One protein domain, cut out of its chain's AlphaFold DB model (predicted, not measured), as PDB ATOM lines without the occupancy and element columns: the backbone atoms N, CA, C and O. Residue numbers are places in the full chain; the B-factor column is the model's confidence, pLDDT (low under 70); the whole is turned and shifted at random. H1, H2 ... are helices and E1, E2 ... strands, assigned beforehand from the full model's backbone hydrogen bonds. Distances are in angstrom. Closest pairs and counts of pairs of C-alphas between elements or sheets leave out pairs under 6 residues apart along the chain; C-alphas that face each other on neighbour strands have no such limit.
ATOM      1  N   SER A   2      72.625 -38.571  46.674       39.38
ATOM      2  CA  SER A   2      73.313 -38.176  45.435       39.38
ATOM      3  C   SER A   2      74.389 -37.155  45.791       39.38
ATOM      4  O   SER A   2      74.304 -36.518  46.846       39.38
ATOM      5  N   LEU A   3      75.360 -36.931  44.903       52.16
ATOM      6  CA  LEU A   3      76.141 -35.701  44.981       52.16
ATOM      7  C   LEU A   3      75.174 -34.506  44.926       52.16
ATOM      8  O   LEU A   3      74.213 -34.511  44.146       52.16
ATOM      9  N   SER A   4      75.412 -33.482  45.744       63.44
ATOM     10  CA  SER A   4      74.708 -32.212  45.568       63.44
ATOM     11  C   SER A   4      75.075 -31.632  44.205       63.44
ATOM     12  O   SER A   4      76.256 -31.589  43.857       63.44
ATOM     13  N   LYS A   5      74.093 -31.111  43.456       67.50
ATOM     14  CA  LYS A   5      74.351 -30.390  42.193       67.50
ATOM     15  C   LYS A   5      75.295 -29.192  42.381       67.50
ATOM     16  O   LYS A   5      75.874 -28.733  41.407       67.50
ATOM     17  N   LYS A   6      75.478 -28.704  43.616       72.81
ATOM     18  CA  LYS A   6      76.455 -27.658  43.955       72.81
ATOM     19  C   LYS A   6      77.906 -28.149  43.902       72.81
ATOM     20  O   LYS A   6      78.783 -27.358  43.595       72.81
ATOM     21  N   LEU A   7      78.162 -29.430  44.186       78.94
ATOM     22  CA  LEU A   7      79.504 -30.028  44.270       78.94
ATOM     23  C   LEU A   7      79.843 -30.923  43.062       78.94
ATOM     24  O   LEU A   7      80.853 -31.613  43.081       78.94
ATOM     25  N   SER A   8      79.048 -30.901  41.985       73.75
ATOM     26  CA  SER A   8      79.272 -31.714  40.771       73.75
ATOM     27  C   SER A   8      80.572 -31.415  40.017       73.75
ATOM     28  O   SER A   8      80.957 -32.180  39.141       73.75
ATOM     29  N   HIS A   9      81.232 -30.304  40.339       75.62
ATOM     30  CA  HIS A   9      82.530 -29.899  39.802       75.62
ATOM     31  C   HIS A   9      83.704 -30.252  40.740       75.62
ATOM     32  O   HIS A   9      84.846 -29.912  40.438       75.62
ATOM     33  N   VAL A  10      83.438 -30.883  41.892       82.44
ATOM     34  CA  VAL A  10      84.440 -31.271  42.893       82.44
ATOM     35  C   VAL A  10      84.580 -32.789  42.885       82.44
ATOM     36  O   VAL A  10      83.637 -33.508  43.216       82.44
ATOM     37  N   TYR A  11      85.768 -33.289  42.545       84.44
ATOM     38  CA  TYR A  11      86.097 -34.689  42.795       84.44
ATOM     39  C   TYR A  11      86.279 -34.907  44.301       84.44
ATOM     40  O   TYR A  11      86.988 -34.142  44.956       84.44
ATOM     41  N   MET A  12      85.620 -35.922  44.862       86.00
ATOM     42  CA  MET A  12      85.628 -36.195  46.300       86.00
ATOM     43  C   MET A  12      85.858 -37.682  46.562       86.00
ATOM     44  O   MET A  12      85.185 -38.525  45.974       86.00
ATOM     45  N   GLU A  13      86.753 -37.984  47.503       88.44
ATOM     46  CA  GLU A  13      86.980 -39.322  48.054       88.44
ATOM     47  C   GLU A  13      86.691 -39.302  49.560       88.44
ATOM     48  O   GLU A  13      87.000 -38.323  50.242       88.44
ATOM     49  N   SER A  14      86.103 -40.370  50.101       89.94
ATOM     50  CA  SER A  14      85.818 -40.482  51.535       89.94
ATOM     51  C   SER A  14      86.741 -41.501  52.198       89.94
ATOM     52  O   SER A  14      86.783 -42.660  51.789       89.94
ATOM     53  N   HIS A  15      87.464 -41.089  53.244       91.56
ATOM     54  CA  HIS A  15      88.386 -41.948  53.992       91.56
ATOM     55  C   HIS A  15      88.003 -42.004  55.476       91.56
ATOM     56  O   HIS A  15      88.151 -41.027  56.207       91.56
ATOM     57  N   VAL A  16      87.559 -43.172  55.940       91.88
ATOM     58  CA  VAL A  16      87.253 -43.449  57.352       91.88
ATOM     59  C   VAL A  16      88.358 -44.330  57.927       91.88
ATOM     60  O   VAL A  16      88.724 -45.335  57.325       91.88
ATOM     61  N   ILE A  17      88.929 -43.970  59.080       90.62
ATOM     62  CA  ILE A  17      90.134 -44.630  59.616       90.62
ATOM     63  C   ILE A  17      89.916 -45.024  61.072       90.62
ATOM     64  O   ILE A  17      89.746 -44.168  61.938       90.62
ATOM     65  N   LEU A  18      89.961 -46.329  61.351       90.06
ATOM     66  CA  LEU A  18      89.632 -46.882  62.662       90.06
ATOM     67  C   LEU A  18      90.863 -47.480  63.360       90.06
ATOM     68  O   LEU A  18      91.388 -48.531  62.973       90.06
ATOM     69  N   ASP A  19      91.297 -46.820  64.438       87.00
ATOM     70  CA  ASP A  19      92.303 -47.339  65.372       87.00
ATOM     71  C   ASP A  19      91.802 -48.636  66.029       87.00
ATOM     72  O   ASP A  19      90.731 -48.670  66.636       87.00
ATOM     73  N   ASN A  20      92.616 -49.696  65.970       84.31
ATOM     74  CA  ASN A  20      92.281 -51.048  66.444       84.31
ATOM     75  C   ASN A  20      91.109 -51.717  65.686       84.31
ATOM     76  O   ASN A  20      90.453 -52.606  66.227       84.31
ATOM     77  N   GLY A  21      90.847 -51.308  64.437       86.94
ATOM     78  CA  GLY A  21      89.757 -51.844  63.616       86.94
ATOM     79  C   GLY A  21      89.870 -53.339  63.279       86.94
ATOM     80  O   GLY A  21      88.855 -53.976  63.005       86.94
ATOM     81  N   CYS A  22      91.067 -53.932  63.326       89.88
ATOM     82  CA  CYS A  22      91.246 -55.373  63.127       89.88
ATOM     83  C   CYS A  22      92.442 -55.949  63.905       89.88
ATOM     84  O   CYS A  22      93.224 -55.229  64.531       89.88
ATOM     85  N   LYS A  23      92.601 -57.272  63.826       88.50
ATOM     86  CA  LYS A  23      93.749 -58.034  64.321       88.50
ATOM     87  C   LYS A  23      93.992 -59.237  63.404       88.50
ATOM     88  O   LYS A  23      93.288 -60.241  63.479       88.50
ATOM     89  N   GLY A  24      94.984 -59.155  62.521       83.00
ATOM     90  CA  GLY A  24      95.171 -60.148  61.462       83.00
ATOM     91  C   GLY A  24      93.975 -60.165  60.504       83.00
ATOM     92  O   GLY A  24      93.843 -59.257  59.688       83.00
ATOM     93  N   ASN A  25      93.129 -61.192  60.619       77.62
ATOM     94  CA  ASN A  25      91.873 -61.326  59.872       77.62
ATOM     95  C   ASN A  25      90.638 -60.954  60.718       77.62
ATOM     96  O   ASN A  25      89.564 -60.755  60.159       77.62
ATOM     97  N   ASP A  26      90.770 -60.901  62.047       85.94
ATOM     98  CA  ASP A  26      89.643 -60.719  62.960       85.94
ATOM     99  C   ASP A  26      89.250 -59.234  63.005       85.94
ATOM    100  O   ASP A  26      90.097 -58.371  63.247       85.94
ATOM    101  N   LEU A  27      87.972 -58.920  62.788       88.25
ATOM    102  CA  LEU A  27      87.454 -57.555  62.910       88.25
ATOM    103  C   LEU A  27      87.259 -57.177  64.387       88.25
ATOM    104  O   LEU A  27      86.810 -57.988  65.197       88.25
ATOM    105  N   GLY A  28      87.592 -55.933  64.738       86.75
ATOM    106  CA  GLY A  28      87.330 -55.382  66.066       86.75
ATOM    107  C   GLY A  28      85.838 -55.117  66.293       86.75
ATOM    108  O   GLY A  28      85.089 -54.883  65.347       86.75
ATOM    109  N   GLU A  29      85.403 -55.093  67.553       88.12
ATOM    110  CA  GLU A  29      83.995 -54.874  67.924       88.12
ATOM    111  C   GLU A  29      83.428 -53.569  67.334       88.12
ATOM    112  O   GLU A  29      82.403 -53.589  66.657       88.12
ATOM    113  N   PHE A  30      84.160 -52.457  67.468       87.50
ATOM    114  CA  PHE A  30      83.791 -51.174  66.859       87.50
ATOM    115  C   PHE A  30      83.818 -51.192  65.321       87.50
ATOM    116  O   PHE A  30      83.077 -50.440  64.698       87.50
ATOM    117  N   ALA A  31      84.624 -52.054  64.690       89.38
ATOM    118  CA  ALA A  31      84.621 -52.205  63.233       89.38
ATOM    119  C   ALA A  31      83.374 -52.960  62.753       89.38
ATOM    120  O   ALA A  31      82.787 -52.586  61.744       89.38
ATOM    121  N   LEU A  32      82.932 -53.979  63.499       89.25
ATOM    122  CA  LEU A  32      81.676 -54.687  63.236       89.25
ATOM    123  C   LEU A  32      80.459 -53.774  63.446       89.25
ATOM    124  O   LEU A  32      79.543 -53.787  62.625       89.25
ATOM    125  N   GLN A  33      80.470 -52.943  64.496       90.31
ATOM    126  CA  GLN A  33      79.445 -51.917  64.724       90.31
ATOM    127  C   GLN A  33      79.415 -50.897  63.574       90.31
ATOM    128  O   GLN A  33      78.361 -50.684  62.980       90.31
ATOM    129  N   LEU A  34      80.570 -50.333  63.198       88.94
ATOM    130  CA  LEU A  34      80.686 -49.386  62.084       88.94
ATOM    131  C   LEU A  34      80.225 -49.991  60.751       88.94
ATOM    132  O   LEU A  34      79.494 -49.340  60.016       88.94
ATOM    133  N   LEU A  35      80.588 -51.240  60.448       87.75
ATOM    134  CA  LEU A  35      80.124 -51.934  59.241       87.75
ATOM    135  C   LEU A  35      78.607 -52.162  59.240       87.75
ATOM    136  O   LEU A  35      77.980 -52.050  58.190       87.75
ATOM    137  N   SER A  36      78.005 -52.440  60.401       87.19
ATOM    138  CA  SER A  36      76.546 -52.536  60.513       87.19
ATOM    139  C   SER A  36      75.859 -51.181  60.334       87.19
ATOM    140  O   SER A  36      74.788 -51.130  59.740       87.19
ATOM    141  N   LEU A  37      76.463 -50.089  60.812       88.69
ATOM    142  CA  LEU A  37      75.949 -48.732  60.605       88.69
ATOM    143  C   LEU A  37      76.076 -48.306  59.136       88.69
ATOM    144  O   LEU A  37      75.102 -47.839  58.564       88.69
ATOM    145  N   LEU A  38      77.223 -48.539  58.490       85.81
ATOM    146  CA  LEU A  38      77.411 -48.249  57.062       85.81
ATOM    147  C   LEU A  38      76.418 -49.027  56.184       85.81
ATOM    148  O   LEU A  38      75.868 -48.460  55.245       85.81
ATOM    149  N   GLN A  39      76.141 -50.294  56.510       82.69
ATOM    150  CA  GLN A  39      75.107 -51.068  55.822       82.69
ATOM    151  C   GLN A  39      73.714 -50.439  55.991       82.69
ATOM    152  O   GLN A  39      73.001 -50.296  55.003       82.69
ATOM    153  N   ASN A  40      73.331 -50.063  57.215       85.50
ATOM    154  CA  ASN A  40      71.990 -49.554  57.513       85.50
ATOM    155  C   ASN A  40      71.756 -48.131  56.966       85.50
ATOM    156  O   ASN A  40      70.732 -47.875  56.345       85.50
ATOM    157  N   GLU A  41      72.703 -47.214  57.181       85.06
ATOM    158  CA  GLU A  41      72.552 -45.780  56.880       85.06
ATOM    159  C   GLU A  41      72.817 -45.438  55.404       85.06
ATOM    160  O   GLU A  41      72.262 -44.475  54.874       85.06
ATOM    161  N   LEU A  42      73.677 -46.208  54.724       81.56
ATOM    162  CA  LEU A  42      74.039 -45.972  53.318       81.56
ATOM    163  C   LEU A  42      73.401 -46.987  52.351       81.56
ATOM    164  O   LEU A  42      73.537 -46.820  51.138       81.56
ATOM    165  N   ASN A  43      72.701 -48.001  52.876       77.94
ATOM    166  CA  ASN A  43      72.075 -49.107  52.138       77.94
ATOM    167  C   ASN A  43      73.042 -49.853  51.193       77.94
ATOM    168  O   ASN A  43      72.706 -50.162  50.052       77.94
ATOM    169  N   ILE A  44      74.269 -50.106  51.661       74.88
ATOM    170  CA  ILE A  44      75.335 -50.754  50.878       74.88
ATOM    171  C   ILE A  44      75.294 -52.273  51.081       74.88
ATOM    172  O   ILE A  44      75.301 -52.752  52.222       74.88
ATOM    173  N   ALA A  45      75.319 -53.053  49.997       65.12
ATOM    174  CA  ALA A  45      75.315 -54.508  50.095       65.12
ATOM    175  C   ALA A  45      76.686 -55.068  50.527       65.12
ATOM    176  O   ALA A  45      77.749 -54.639  50.076       65.12
ATOM    177  N   ARG A  46      76.683 -56.114  51.367       60.16
ATOM    178  CA  ARG A  46      77.924 -56.803  51.801       60.16
ATOM    179  C   ARG A  46      78.649 -57.547  50.672       60.16
ATOM    180  O   ARG A  46      79.780 -57.978  50.866       60.16
ATOM    181  N   THR A  47      77.995 -57.722  49.530       56.28
ATOM    182  CA  THR A  47      78.531 -58.333  48.306       56.28
ATOM    183  C   THR A  47      79.334 -57.354  47.446       56.28
ATOM    184  O   THR A  47      80.098 -57.796  46.599       56.28
ATOM    185  N   GLU A  48      79.211 -56.046  47.683       65.94
ATOM    186  CA  GLU A  48      79.812 -54.972  46.871       65.94
ATOM    187  C   GLU A  48      81.082 -54.388  47.528       65.94
ATOM    188  O   GLU A  48      81.452 -53.237  47.305       65.94
ATOM    189  N   VAL A  49      81.740 -55.177  48.387       74.38
ATOM    190  CA  VAL A  49      82.905 -54.769  49.189       74.38
ATOM    191  C   VAL A  49      84.199 -55.255  48.530       74.38
ATOM    192  O   VAL A  49      84.463 -56.459  48.488       74.38
ATOM    193  N   TYR A  50      85.081 -54.340  48.132       77.75
ATOM    194  CA  TYR A  50      86.465 -54.681  47.791       77.75
ATOM    195  C   TYR A  50      87.305 -54.735  49.077       77.75
ATOM    196  O   TYR A  50      87.415 -53.742  49.793       77.75
ATOM    197  N   ALA A  51      87.859 -55.905  49.414       81.31
ATOM    198  CA  ALA A  51      88.489 -56.169  50.713       81.31
ATOM    199  C   ALA A  51      90.001 -56.446  50.596       81.31
ATOM    200  O   ALA A  51      90.446 -57.591  50.489       81.31
ATOM    201  N   ASN A  52      90.803 -55.385  50.673       83.81
ATOM    202  CA  ASN A  52      92.239 -55.418  50.411       83.81
ATOM    203  C   ASN A  52      93.066 -55.694  51.680       83.81
ATOM    204  O   ASN A  52      92.921 -55.049  52.725       83.81
ATOM    205  N   ARG A  53      93.996 -56.654  51.579       83.94
ATOM    206  CA  ARG A  53      94.976 -56.973  52.631       83.94
ATOM    207  C   ARG A  53      96.173 -56.034  52.532       83.94
ATOM    208  O   ARG A  53      97.064 -56.225  51.714       83.94
ATOM    209  N   VAL A  54      96.210 -55.053  53.421       88.81
ATOM    210  CA  VAL A  54      97.210 -53.980  53.419       88.81
ATOM    211  C   VAL A  54      98.250 -54.172  54.531       88.81
ATOM    212  O   VAL A  54      97.930 -54.685  55.608       88.81
ATOM    213  N   PRO A  55      99.511 -53.741  54.333       90.19
ATOM    214  CA  PRO A  55     100.586 -53.889  55.313       90.19
ATOM    215  C   PRO A  55     100.248 -53.446  56.744       90.19
ATOM    216  O   PRO A  55     100.749 -54.073  57.678       90.19
ATOM    217  N   TYR A  56      99.391 -52.434  56.931       90.62
ATOM    218  CA  TYR A  56      98.962 -51.921  58.242       90.62
ATOM    219  C   TYR A  56      97.733 -52.615  58.860       90.62
ATOM    220  O   TYR A  56      97.438 -52.361  60.028       90.62
ATOM    221  N   GLY A  57      97.003 -53.467  58.132       91.75
ATOM    222  CA  GLY A  57      95.695 -53.966  58.579       91.75
ATOM    223  C   GLY A  57      94.822 -54.494  57.443       91.75
ATOM    224  O   GLY A  57      95.254 -55.380  56.707       91.75
ATOM    225  N   LEU A  58      93.606 -53.962  57.329       90.38
ATOM    226  CA  LEU A  58      92.660 -54.219  56.240       90.38
ATOM    227  C   LEU A  58      92.153 -52.883  55.680       90.38
ATOM    228  O   LEU A  58      92.004 -51.915  56.425       90.38
ATOM    229  N   GLN A  59      91.858 -52.843  54.386       90.38
ATOM    230  CA  GLN A  59      91.155 -51.740  53.736       90.38
ATOM    231  C   GLN A  59      89.901 -52.313  53.082       90.38
ATOM    232  O   GLN A  59      89.984 -53.308  52.365       90.38
ATOM    233  N   LEU A  60      88.747 -51.716  53.354       88.25
ATOM    234  CA  LEU A  60      87.482 -52.060  52.708       88.25
ATOM    235  C   LEU A  60      87.068 -50.878  51.830       88.25
ATOM    236  O   LEU A  60      87.166 -49.737  52.278       88.25
ATOM    237  N   GLN A  61      86.660 -51.134  50.593       87.88
ATOM    238  CA  GLN A  61      86.320 -50.102  49.619       87.88
ATOM    239  C   GLN A  61      84.956 -50.366  48.982       87.88
ATOM    240  O   GLN A  61      84.625 -51.503  48.643       87.88
ATOM    241  N   TRP A  62      84.213 -49.281  48.773       85.88
ATOM    242  CA  TRP A  62      82.941 -49.235  48.056       85.88
ATOM    243  C   TRP A  62      82.918 -48.061  47.082       85.88
ATOM    244  O   TRP A  62      83.667 -47.093  47.242       85.88
ATOM    245  N   ILE A  63      82.001 -48.112  46.119       83.38
ATOM    246  CA  ILE A  63      81.569 -46.943  45.352       83.38
ATOM    247  C   ILE A  63      80.168 -46.593  45.853       83.38
ATOM    248  O   ILE A  63      79.260 -47.416  45.798       83.38
ATOM    249  N   LEU A  64      80.003 -45.390  46.394       80.38
ATOM    250  CA  LEU A  64      78.720 -44.898  46.880       80.38
ATOM    251  C   LEU A  64      77.834 -44.437  45.718       80.38
ATOM    252  O   LEU A  64      78.312 -44.051  44.650       80.38
ATOM    253  N   ASN A  65      76.528 -44.390  45.977       69.12
ATOM    254  CA  ASN A  65      75.546 -43.765  45.094       69.12
ATOM    255  C   ASN A  65      76.011 -42.362  44.650       69.12
ATOM    256  O   ASN A  65      76.296 -41.496  45.479       69.12
ATOM    257  N   GLY A  66      76.106 -42.147  43.334       68.12
ATOM    258  CA  GLY A  66      76.702 -40.942  42.741       68.12
ATOM    259  C   GLY A  66      78.200 -41.034  42.411       68.12
ATOM    260  O   GLY A  66      78.776 -40.022  42.025       68.12
ATOM    261  N   GLY A  67      78.831 -42.208  42.535       74.50
ATOM    262  CA  GLY A  67      80.197 -42.472  42.055       74.50
ATOM    263  C   GLY A  67      81.329 -42.127  43.031       74.50
ATOM    264  O   GLY A  67      82.495 -42.244  42.666       74.50
ATOM    265  N   VAL A  68      81.015 -41.716  44.264       81.69
ATOM    266  CA  VAL A  68      82.016 -41.329  45.276       81.69
ATOM    267  C   VAL A  68      82.676 -42.574  45.880       81.69
ATOM    268  O   VAL A  68      81.963 -43.387  46.473       81.69
ATOM    269  N   PRO A  69      84.006 -42.751  45.807       86.31
ATOM    270  CA  PRO A  69      84.673 -43.856  46.483       86.31
ATOM    271  C   PRO A  69      84.695 -43.644  48.005       86.31
ATOM    272  O   PRO A  69      85.019 -42.561  48.500       86.31
ATOM    273  N   LEU A  70      84.379 -44.705  48.752       88.12
ATOM    274  CA  LEU A  70      84.506 -44.780  50.207       88.12
ATOM    275  C   LEU A  70      85.556 -45.828  50.573       88.12
ATOM    276  O   LEU A  70      85.405 -46.998  50.229       88.12
ATOM    277  N   PHE A  71      86.572 -45.421  51.331       90.38
ATOM    278  CA  PHE A  71      87.633 -46.274  51.855       90.38
ATOM    279  C   PHE A  71      87.567 -46.337  53.388       90.38
ATOM    280  O   PHE A  71      87.745 -45.331  54.077       90.38
ATOM    281  N   LEU A  72      87.368 -47.532  53.946       91.94
ATOM    282  CA  LEU A  72      87.451 -47.812  55.378       91.94
ATOM    283  C   LEU A  72      88.780 -48.506  55.707       91.94
ATOM    284  O   LEU A  72      88.987 -49.686  55.423       91.94
ATOM    285  N   HIS A  73      89.678 -47.761  56.341       92.62
ATOM    286  CA  HIS A  73      91.009 -48.186  56.751       92.62
ATOM    287  C   HIS A  73      90.965 -48.754  58.180       92.62
ATOM    288  O   HIS A  73      90.928 -48.014  59.169       92.62
ATOM    289  N   LEU A  74      90.992 -50.080  58.312       92.25
ATOM    290  CA  LEU A  74      90.979 -50.781  59.596       92.25
ATOM    291  C   LEU A  74      92.417 -51.080  60.037       92.25
ATOM    292  O   LEU A  74      93.092 -51.943  59.474       92.25
ATOM    293  N   LYS A  75      92.907 -50.360  61.052       92.38
ATOM    294  CA  LYS A  75      94.290 -50.503  61.532       92.38
ATOM    295  C   LYS A  75      94.448 -51.713  62.450       92.38
ATOM    296  O   LYS A  75      93.727 -51.850  63.440       92.38
ATOM    297  N   ASP A  76      95.464 -52.531  62.180       91.25
ATOM    298  CA  ASP A  76      95.881 -53.623  63.057       91.25
ATOM    299  C   ASP A  76      96.801 -53.093  64.163       91.25
ATOM    300  O   ASP A  76      97.924 -52.643  63.907       91.25
ATOM    301  N   PHE A  77      96.330 -53.171  65.408       85.00
ATOM    302  CA  PHE A  77      97.041 -52.653  66.582       85.00
ATOM    303  C   PHE A  77      98.359 -53.386  66.886       85.00
ATOM    304  O   PHE A  77      99.172 -52.895  67.670       85.00
ATOM    305  N   GLN A  78      98.588 -54.564  66.292       88.69
ATOM    306  CA  GLN A  78      99.861 -55.278  66.389       88.69
ATOM    307  C   GLN A  78     100.889 -54.763  65.369       88.69
ATOM    308  O   GLN A  78     102.094 -54.896  65.598       88.69
ATOM    309  N   LYS A  79     100.432 -54.165  64.258       88.31
ATOM    310  CA  LYS A  79     101.274 -53.714  63.137       88.31
ATOM    311  C   LYS A  79     101.587 -52.219  63.183       88.31
ATOM    312  O   LYS A  79     102.698 -51.836  62.833       88.31
ATOM    313  N   VAL A  80     100.637 -51.384  63.611       88.25
ATOM    314  CA  VAL A  80     100.737 -49.911  63.606       88.25
ATOM    315  C   VAL A  80     100.342 -49.339  64.967       88.25
ATOM    316  O   VAL A  80      99.468 -49.881  65.643       88.25
TER     317      VAL A  80
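What this domain is: This is residues 2 to 80 of the 796 residues of a protein of Octopus vulgaris (UniProt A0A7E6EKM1). A single twisted sheet of four strands has one helix, H1, packed over one of its faces on the side of E1 and E4, while its other face is bare of any named helix. A long opening stretch without a named element, residues 2 to 13, leads into E1 from one end of the long axis. The printed part has 79 residues, with named elements in the order E1, H1, E2, E3, E4, and its class is mixed, helices and strands. The sheet's order is E1, E4, E3, E2, and it is mixed: E1 and E4 are parallel and the other neighbours antiparallel. The whole is elongated, spanning 43 by 23 by 18 A, and only just compact, close to loose, with a radius of gyration of the C-alphas of 13.6 A.

Where its parts are: In the sheet, E1 is residues 14 to 23, 23.1 A from first to last C-alpha, beginning at C-alpha 14 (85.818, -40.482, 51.535) and bending by 72 degrees at residue 19. E4, residues 69 to 76, is 22.3 A long and ends at C-alpha 76 (95.881, -53.623, 63.057). E3, residues 57 to 63, measures 20.6 A, and E2, residues 50 to 54, 12.1 A. H1, residues 29 to 42, is 19.8 A long and begins at C-alpha 29 (83.995, -54.874, 67.924).

How they stand to each other: E1 and E4 are parallel at 24 degrees, with N 16 and O 71 at 2.9 A, within hydrogen-bond range. E4 and E3 are antiparallel at 168 degrees and form a hairpin, with N 72 and O 60 at 2.8 A. E3 and E2 are an antiparallel hairpin at 154 degrees, with N 52 and O 59 at 2.8 A. E2, E3 and E4 make a meander, each strand the antiparallel neighbour of the one before. The edge strands E1 and E2 are apart. Residues 22 to 23 of E1 pair antiparallel with residues 26 to 27. H1 is on the sheet at a height over the sheet of 11.5 A, making two layers, a helix on one face of a sheet. It lies over E4 and only just over E1, with 3 of its C-alphas falling there, and runs along the strands at 2 degrees to E4 on the local plane. The closest C-alphas of H1 and E1 are those of Ala 31 and Gly 21, 5.2 A apart. E1, H1, E2 form a split strand-helix-strand unit, two strands running the same way with E4 and E3 between them, its crossover right-handed. Every O i to N i+4 pair of H1 is within hydrogen-bond range.

The domain as a whole: The C-alphas farthest apart, those of Lys 5 and Gln 78, are 43.1 A apart. The printed part has no cut and no long link; the link from H1 to E2 is short and the other links are tight. Mean pLDDT of the printed part is 82.7, and it is under 70 at residues 2 to 5, 45 to 48 and 65 to 66.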